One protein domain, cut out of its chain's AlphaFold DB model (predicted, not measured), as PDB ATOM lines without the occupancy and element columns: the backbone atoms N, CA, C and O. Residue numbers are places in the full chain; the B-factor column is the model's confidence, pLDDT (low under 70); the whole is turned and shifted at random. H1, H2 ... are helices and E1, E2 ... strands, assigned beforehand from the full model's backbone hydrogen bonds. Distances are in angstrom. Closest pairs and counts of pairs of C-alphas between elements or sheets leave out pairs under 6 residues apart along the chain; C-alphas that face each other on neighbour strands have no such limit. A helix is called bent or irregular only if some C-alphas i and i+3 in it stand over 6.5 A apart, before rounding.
ATOM      1  N   GLU A 871     -61.523  30.998  21.320       83.62
ATOM      2  CA  GLU A 871     -61.416  31.030  22.786       83.62
ATOM      3  C   GLU A 871     -61.111  29.641  23.356       83.62
ATOM      4  O   GLU A 871     -60.285  29.510  24.247       83.62
ATOM      5  N   SER A 872     -61.684  28.575  22.786       82.88
ATOM      6  CA  SER A 872     -61.367  27.208  23.216       82.88
ATOM      7  C   SER A 872     -59.913  26.828  22.938       82.88
ATOM      8  O   SER A 872     -59.335  26.038  23.674       82.88
ATOM      9  N   PHE A 873     -59.296  27.391  21.896       80.56
ATOM     10  CA  PHE A 873     -57.869  27.190  21.645       80.56
ATOM     11  C   PHE A 873     -57.009  27.848  22.731       80.56
ATOM     12  O   PHE A 873     -56.044  27.249  23.203       80.56
ATOM     13  N   GLU A 874     -57.379  29.057  23.155       85.19
ATOM     14  CA  GLU A 874     -56.730  29.752  24.271       85.19
ATOM     15  C   GLU A 874     -56.949  29.006  25.598       85.19
ATOM     16  O   GLU A 874     -55.984  28.804  26.337       85.19
ATOM     17  N   ASP A 875     -58.163  28.498  25.843       85.06
ATOM     18  CA  ASP A 875     -58.499  27.652  26.998       85.06
ATOM     19  C   ASP A 875     -57.622  26.385  27.028       85.06
ATOM     20  O   ASP A 875     -57.034  26.065  28.062       85.06
ATOM     21  N   HIS A 876     -57.457  25.688  25.895       86.56
ATOM     22  CA  HIS A 876     -56.596  24.500  25.802       86.56
ATOM     23  C   HIS A 876     -55.123  24.826  26.008       86.56
ATOM     24  O   HIS A 876     -54.432  24.100  26.719       86.56
ATOM     25  N   MET A 877     -54.633  25.923  25.429       85.50
ATOM     26  CA  MET A 877     -53.257  26.371  25.643       85.50
ATOM     27  C   MET A 877     -53.009  26.670  27.127       85.50
ATOM     28  O   MET A 877     -51.989  26.261  27.688       85.50
ATOM     29  N   GLN A 878     -53.965  27.332  27.779       87.94
ATOM     30  CA  GLN A 878     -53.898  27.639  29.200       87.94
ATOM     31  C   GLN A 878     -54.013  26.377  30.067       87.94
ATOM     32  O   GLN A 878     -53.303  26.264  31.067       87.94
ATOM     33  N   ALA A 879     -54.835  25.402  29.671       86.00
ATOM     34  CA  ALA A 879     -54.940  24.104  30.329       86.00
ATOM     35  C   ALA A 879     -53.627  23.318  30.231       86.00
ATOM     36  O   ALA A 879     -53.103  22.886  31.254       86.00
ATOM     37  N   TYR A 880     -53.043  23.198  29.035       89.25
ATOM     38  CA  TYR A 880     -51.733  22.568  28.839       89.25
ATOM     39  C   TYR A 880     -50.661  23.250  29.688       89.25
ATOM     40  O   TYR A 880     -49.890  22.564  30.360       89.25
ATOM     41  N   LYS A 881     -50.643  24.589  29.725       90.50
ATOM     42  CA  LYS A 881     -49.734  25.353  30.586       90.50
ATOM     43  C   LYS A 881     -49.946  25.026  32.067       90.50
ATOM     44  O   LYS A 881     -48.990  24.669  32.745       90.50
ATOM     45  N   SER A 882     -51.185  25.081  32.553       90.25
ATOM     46  CA  SER A 882     -51.511  24.837  33.962       90.25
ATOM     47  C   SER A 882     -51.210  23.400  34.399       90.25
ATOM     48  O   SER A 882     -50.628  23.196  35.463       90.25
ATOM     49  N   ILE A 883     -51.539  22.405  33.566       90.38
ATOM     50  CA  ILE A 883     -51.215  20.994  33.815       90.38
ATOM     51  C   ILE A 883     -49.693  20.806  33.848       90.38
ATOM     52  O   ILE A 883     -49.188  20.115  34.728       90.38
ATOM     53  N   THR A 884     -48.959  21.447  32.932       91.25
ATOM     54  CA  THR A 884     -47.488  21.406  32.902       91.25
ATOM     55  C   THR A 884     -46.893  21.979  34.184       91.25
ATOM     56  O   THR A 884     -46.088  21.314  34.830       91.25
ATOM     57  N   GLU A 885     -47.302  23.187  34.581       91.62
ATOM     58  CA  GLU A 885     -46.822  23.853  35.799       91.62
ATOM     59  C   GLU A 885     -47.136  23.027  37.058       91.62
ATOM     60  O   GLU A 885     -46.274  22.871  37.925       91.62
ATOM     61  N   GLY A 886     -48.339  22.446  37.132       91.38
ATOM     62  CA  GLY A 886     -48.745  21.561  38.224       91.38
ATOM     63  C   GLY A 886     -47.905  20.286  38.297       91.38
ATOM     64  O   GLY A 886     -47.358  19.977  39.348       91.38
ATOM     65  N   LEU A 887     -47.727  19.583  37.173       90.81
ATOM     66  CA  LEU A 887     -46.916  18.362  37.117       90.81
ATOM     67  C   LEU A 887     -45.442  18.629  37.438       90.81
ATOM     68  O   LEU A 887     -44.821  17.830  38.135       90.81
ATOM     69  N   VAL A 888     -44.881  19.753  36.975       91.56
ATOM     70  CA  VAL A 888     -43.519  20.152  37.358       91.56
ATOM     71  C   VAL A 888     -43.445  20.322  38.870       91.56
ATOM     72  O   VAL A 888     -42.588  19.711  39.489       91.56
ATOM     73  N   LYS A 889     -44.374  21.065  39.477       90.56
ATOM     74  CA  LYS A 889     -44.385  21.294  40.927       90.56
ATOM     75  C   LYS A 889     -44.572  20.007  41.741       90.56
ATOM     76  O   LYS A 889     -43.877  19.828  42.737       90.56
ATOM     77  N   ASP A 890     -45.485  19.130  41.328       90.81
ATOM     78  CA  ASP A 890     -45.845  17.908  42.062       90.81
ATOM     79  C   ASP A 890     -44.741  16.841  42.004       90.81
ATOM     80  O   ASP A 890     -44.510  16.127  42.981       90.81
ATOM     81  N   TYR A 891     -44.054  16.730  40.863       91.31
ATOM     82  CA  TYR A 891     -42.995  15.741  40.643       91.31
ATOM     83  C   TYR A 891     -41.582  16.316  40.774       91.31
ATOM     84  O   TYR A 891     -40.602  15.596  40.554       91.31
ATOM     85  N   SER A 892     -41.466  17.592  41.136       90.81
ATOM     86  CA  SER A 892     -40.209  18.220  41.516       90.81
ATOM     87  C   SER A 892     -39.731  17.678  42.861       90.81
ATOM     88  O   SER A 892     -40.470  17.655  43.843       90.81
ATOM     89  N   TYR A 893     -38.470  17.264  42.926       88.00
ATOM     90  CA  TYR A 893     -37.849  16.773  44.152       88.00
ATOM     91  C   TYR A 893     -36.429  17.315  44.310       88.00
ATOM     92  O   TYR A 893     -35.734  17.618  43.335       88.00
ATOM     93  N   ASN A 894     -35.996  17.407  45.565       89.06
ATOM     94  CA  ASN A 894     -34.641  17.800  45.935       89.06
ATOM     95  C   ASN A 894     -33.816  16.563  46.287       89.06
ATOM     96  O   ASN A 894     -34.344  15.563  46.774       89.06
ATOM     97  N   ILE A 895     -32.513  16.633  46.025       83.50
ATOM     98  CA  ILE A 895     -31.562  15.590  46.409       83.50
ATOM     99  C   ILE A 895     -30.617  16.206  47.431       83.50
ATOM    100  O   ILE A 895     -29.950  17.196  47.127       83.50
ATOM    101  N   ASP A 896     -30.559  15.622  48.627       85.38
ATOM    102  CA  ASP A 896     -29.711  16.113  49.711       85.38
ATOM    103  C   ASP A 896     -28.259  16.293  49.249       85.38
ATOM    104  O   ASP A 896     -27.647  15.397  48.664       85.38
ATOM    105  N   GLY A 897     -27.704  17.478  49.510       82.94
ATOM    106  CA  GLY A 897     -26.329  17.829  49.152       82.94
ATOM    107  C   GLY A 897     -26.112  18.259  47.697       82.94
ATOM    108  O   GLY A 897     -24.986  18.619  47.357       82.94
ATOM    109  N   ILE A 898     -27.148  18.275  46.851       84.75
ATOM    110  CA  ILE A 898     -27.054  18.786  45.477       84.75
ATOM    111  C   ILE A 898     -27.986  19.999  45.315       84.75
ATOM    112  O   ILE A 898     -29.203  19.828  45.389       84.75
ATOM    113  N   PRO A 899     -27.449  21.208  45.058       81.25
ATOM    114  CA  PRO A 899     -28.261  22.396  44.799       81.25
ATOM    115  C   PRO A 899     -29.243  22.190  43.633       81.25
ATOM    116  O   PRO A 899     -28.947  21.443  42.693       81.25
ATOM    117  N   GLY A 900     -30.388  22.869  43.693       83.19
ATOM    118  CA  GLY A 900     -31.405  22.879  42.639       83.19
ATOM    119  C   GLY A 900     -32.484  21.795  42.764       83.19
ATOM    120  O   GLY A 900     -32.270  20.727  43.346       83.19
ATOM    121  N   THR A 901     -33.643  22.095  42.172       83.75
ATOM    122  CA  THR A 901     -34.815  21.212  42.102       83.75
ATOM    123  C   THR A 901     -34.801  20.414  40.802       83.75
ATOM    124  O   THR A 901     -34.542  20.967  39.732       83.75
ATOM    125  N   ARG A 902     -35.115  19.114  40.870       85.38
ATOM    126  CA  ARG A 902     -35.083  18.196  39.716       85.38
ATOM    127  C   ARG A 902     -36.459  17.630  39.417       85.38
ATOM    128  O   ARG A 902     -37.235  17.377  40.328       85.38
ATOM    129  N   VAL A 903     -36.731  17.378  38.139       87.31
ATOM    130  CA  VAL A 903     -37.963  16.736  37.664       87.31
ATOM    131  C   VAL A 903     -37.672  15.870  36.435       87.31
ATOM    132  O   VAL A 903     -36.889  16.260  35.567       87.31
ATOM    133  N   ASP A 904     -38.291  14.687  36.341       84.75
ATOM    134  CA  ASP A 904     -38.310  13.913  35.091       84.75
ATOM    135  C   ASP A 904     -39.344  14.519  34.138       84.75
ATOM    136  O   ASP A 904     -40.528  14.177  34.162       84.75
ATOM    137  N   ILE A 905     -38.882  15.441  33.295       84.12
ATOM    138  CA  ILE A 905     -39.750  16.183  32.381       84.12
ATOM    139  C   ILE A 905     -40.435  15.283  31.342       84.12
ATOM    140  O   ILE A 905     -41.513  15.611  30.864       84.12
ATOM    141  N   VAL A 906     -39.851  14.140  30.974       77.56
ATOM    142  CA  VAL A 906     -40.443  13.276  29.941       77.56
ATOM    143  C   VAL A 906     -41.481  12.356  30.568       77.56
ATOM    144  O   VAL A 906     -42.628  12.331  30.125       77.56
ATOM    145  N   GLY A 907     -41.084  11.624  31.611       77.06
ATOM    146  CA  GLY A 907     -41.938  10.630  32.259       77.06
ATOM    147  C   GLY A 907     -43.079  11.253  33.056       77.06
ATOM    148  O   GLY A 907     -44.225  10.843  32.896       77.06
ATOM    149  N   ASN A 908     -42.772  12.268  33.864       86.06
ATOM    150  CA  ASN A 908     -43.711  12.813  34.843       86.06
ATOM    151  C   ASN A 908     -44.413  14.093  34.375       86.06
ATOM    152  O   ASN A 908     -45.324  14.565  35.047       86.06
ATOM    153  N   VAL A 909     -44.003  14.666  33.241       87.19
ATOM    154  CA  VAL A 909     -44.609  15.893  32.709       87.19
ATOM    155  C   VAL A 909     -45.132  15.651  31.295       87.19
ATOM    156  O   VAL A 909     -46.329  15.445  31.135       87.19
ATOM    157  N   ILE A 910     -44.274  15.576  30.274       83.88
ATOM    158  CA  ILE A 910     -44.677  15.480  28.855       83.88
ATOM    159  C   ILE A 910     -45.656  14.330  28.597       83.88
ATOM    160  O   ILE A 910     -46.716  14.555  28.012       83.88
ATOM    161  N   ASN A 911     -45.341  13.118  29.064       84.19
ATOM    162  CA  ASN A 911     -46.204  11.955  28.845       84.19
ATOM    163  C   ASN A 911     -47.553  12.076  29.570       84.19
ATOM    164  O   ASN A 911     -48.563  11.583  29.070       84.19
ATOM    165  N   LEU A 912     -47.587  12.737  30.733       86.25
ATOM    166  CA  LEU A 912     -48.793  12.869  31.552       86.25
ATOM    167  C   LEU A 912     -49.679  14.046  31.137       86.25
ATOM    168  O   LEU A 912     -50.891  13.954  31.312       86.25
ATOM    169  N   ILE A 913     -49.122  15.123  30.565       89.38
ATOM    170  CA  ILE A 913     -49.900  16.309  30.167       89.38
ATOM    171  C   ILE A 913     -51.013  15.925  29.195       89.38
ATOM    172  O   ILE A 913     -52.171  16.269  29.427       89.38
ATOM    173  N   ALA A 914     -50.682  15.190  28.127       83.88
ATOM    174  CA  ALA A 914     -51.668  14.792  27.124       83.88
ATOM    175  C   ALA A 914     -52.746  13.880  27.728       83.88
ATOM    176  O   ALA A 914     -53.929  14.070  27.465       83.88
ATOM    177  N   VAL A 915     -52.355  12.936  28.589       85.19
ATOM    178  CA  VAL A 915     -53.290  12.016  29.254       85.19
ATOM    179  C   VAL A 915     -54.232  12.770  30.194       85.19
ATOM    180  O   VAL A 915     -55.437  12.521  30.168       85.19
ATOM    181  N   ARG A 916     -53.718  13.719  30.987       84.19
ATOM    182  CA  ARG A 916     -54.538  14.559  31.874       84.19
ATOM    183  C   ARG A 916     -55.477  15.462  31.086       84.19
ATOM    184  O   ARG A 916     -56.660  15.502  31.396       84.19
ATOM    185  N   TRP A 917     -54.985  16.099  30.025       87.38
ATOM    186  CA  TRP A 917     -55.825  16.931  29.169       87.38
ATOM    187  C   TRP A 917     -56.968  16.124  28.536       87.38
ATOM    188  O   TRP A 917     -58.120  16.529  28.632       87.38
ATOM    189  N   VAL A 918     -56.691  14.941  27.974       83.25
ATOM    190  CA  VAL A 918     -57.741  14.053  27.440       83.25
ATOM    191  C   VAL A 918     -58.721  13.641  28.546       83.25
ATOM    192  O   VAL A 918     -59.934  13.686  28.348       83.25
ATOM    193  N   SER A 919     -58.219  13.266  29.723       82.31
ATOM    194  CA  SER A 919     -59.066  12.814  30.836       82.31
ATOM    195  C   SER A 919     -60.036  13.902  31.297       82.31
ATOM    196  O   SER A 919     -61.227  13.627  31.441       82.31
ATOM    197  N   ASP A 920     -59.550  15.134  31.455       79.50
ATOM    198  CA  ASP A 920     -60.343  16.259  31.953       79.50
ATOM    199  C   ASP A 920     -61.272  16.850  30.878       79.50
ATOM    200  O   ASP A 920     -62.421  17.172  31.178       79.50
ATOM    201  N   TYR A 921     -60.804  16.977  29.630       74.75
ATOM    202  CA  TYR A 921     -61.502  17.742  28.585       74.75
ATOM    203  C   TYR A 921     -62.238  16.889  27.548       74.75
ATOM    204  O   TYR A 921     -63.157  17.395  26.908       74.75
ATOM    205  N   LEU A 922     -61.864  15.618  27.366       72.94
ATOM    206  CA  LEU A 922     -62.521  14.728  26.399       72.94
ATOM    207  C   LEU A 922     -63.389  13.660  27.056       72.94
ATOM    208  O   LEU A 922     -64.465  13.362  26.546       72.94
ATOM    209  N   VAL A 923     -62.929  13.069  28.161       77.75
ATOM    210  CA  VAL A 923     -63.600  11.902  28.763       77.75
ATOM    211  C   VAL A 923     -64.355  12.254  30.052       77.75
ATOM    212  O   VAL A 923     -65.205  11.489  30.498       77.75
ATOM    213  N   GLY A 924     -64.099  13.429  30.637       69.50
ATOM    214  CA  GLY A 924     -64.785  13.905  31.843       69.50
ATOM    215  C   GLY A 924     -64.402  13.150  33.120       69.50
ATOM    216  O   GLY A 924     -65.128  13.203  34.114       69.50
TER     217      GLY A 924
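Overview. This is residues 871 to 924 of the 929 residues of an uncharacterized protein of Phanerochaete carnosa (strain HHB-10118-sp) (UniProt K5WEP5). What shape does the printed part make? Two helices, H1 and H2, make a V with its arms at 44 degrees, closed near the end of H1 and the beginning of H2, and the small hairpin of E1 and E2 extends the rod beyond that closed end, with residues 895 to 900 sticking out. What is it built of? The 54 printed residues include two named helices and two named strands in the order H1, E1, E2, H2, with an antiparallel sheet E1 - E2; the class is mostly helix. How compact is it? It is loose, with a radius of gyration of the C-alphas of 13.4 A and spans of 45 by 19 by 15 A.

Arrangement. How do the helices meet? H1, residues 871 to 891, touches H2, residues 905 to 923, with the closest C-alphas, those of Leu 887 and Val 909, 5.6 A apart. They run opposite ways at a steep tilt of 44 degrees. How do the strands pair? E1, residues 893 to 895, and E2, residues 898 to 902, form an antiparallel hairpin, with N 893 and O 902 at 2.9 A and N 898 and O 895 at 3.0 A, within hydrogen-bond range. E2 and H1 are near each other, with 6 pairs of C-alphas within 10 A, while E1 and H2 are apart. Are the helix backbones even? Every O i to N i+4 pair is within hydrogen-bond range in H1, but 8 of 15 are in H2. H2 is irregular, but only just: C-alphas 908 and 911 are 6.6 A apart.

Along the chain. Where does H1 begin? C-alpha 871 is at (-61.416, 31.030, 22.786), and H1 is 29.9 A long. Where are the strands? E1 spans 6.8 A and E2 spans 9.9 A, with C-alpha 898 at (-27.054, 18.786, 45.477). Where does H2 end? It is 24.5 A long and ends with C-alpha 923 at (-63.600, 11.902, 28.763).

Size, cuts and confidence. How large is it? The two C-alphas farthest apart, those of Glu 871 and Gly 897, are 45.8 A apart. Is it continuous and confident? The printed part has no cut, its three links are tight, and its mean pLDDT is 85.2, with residue 924 under 70.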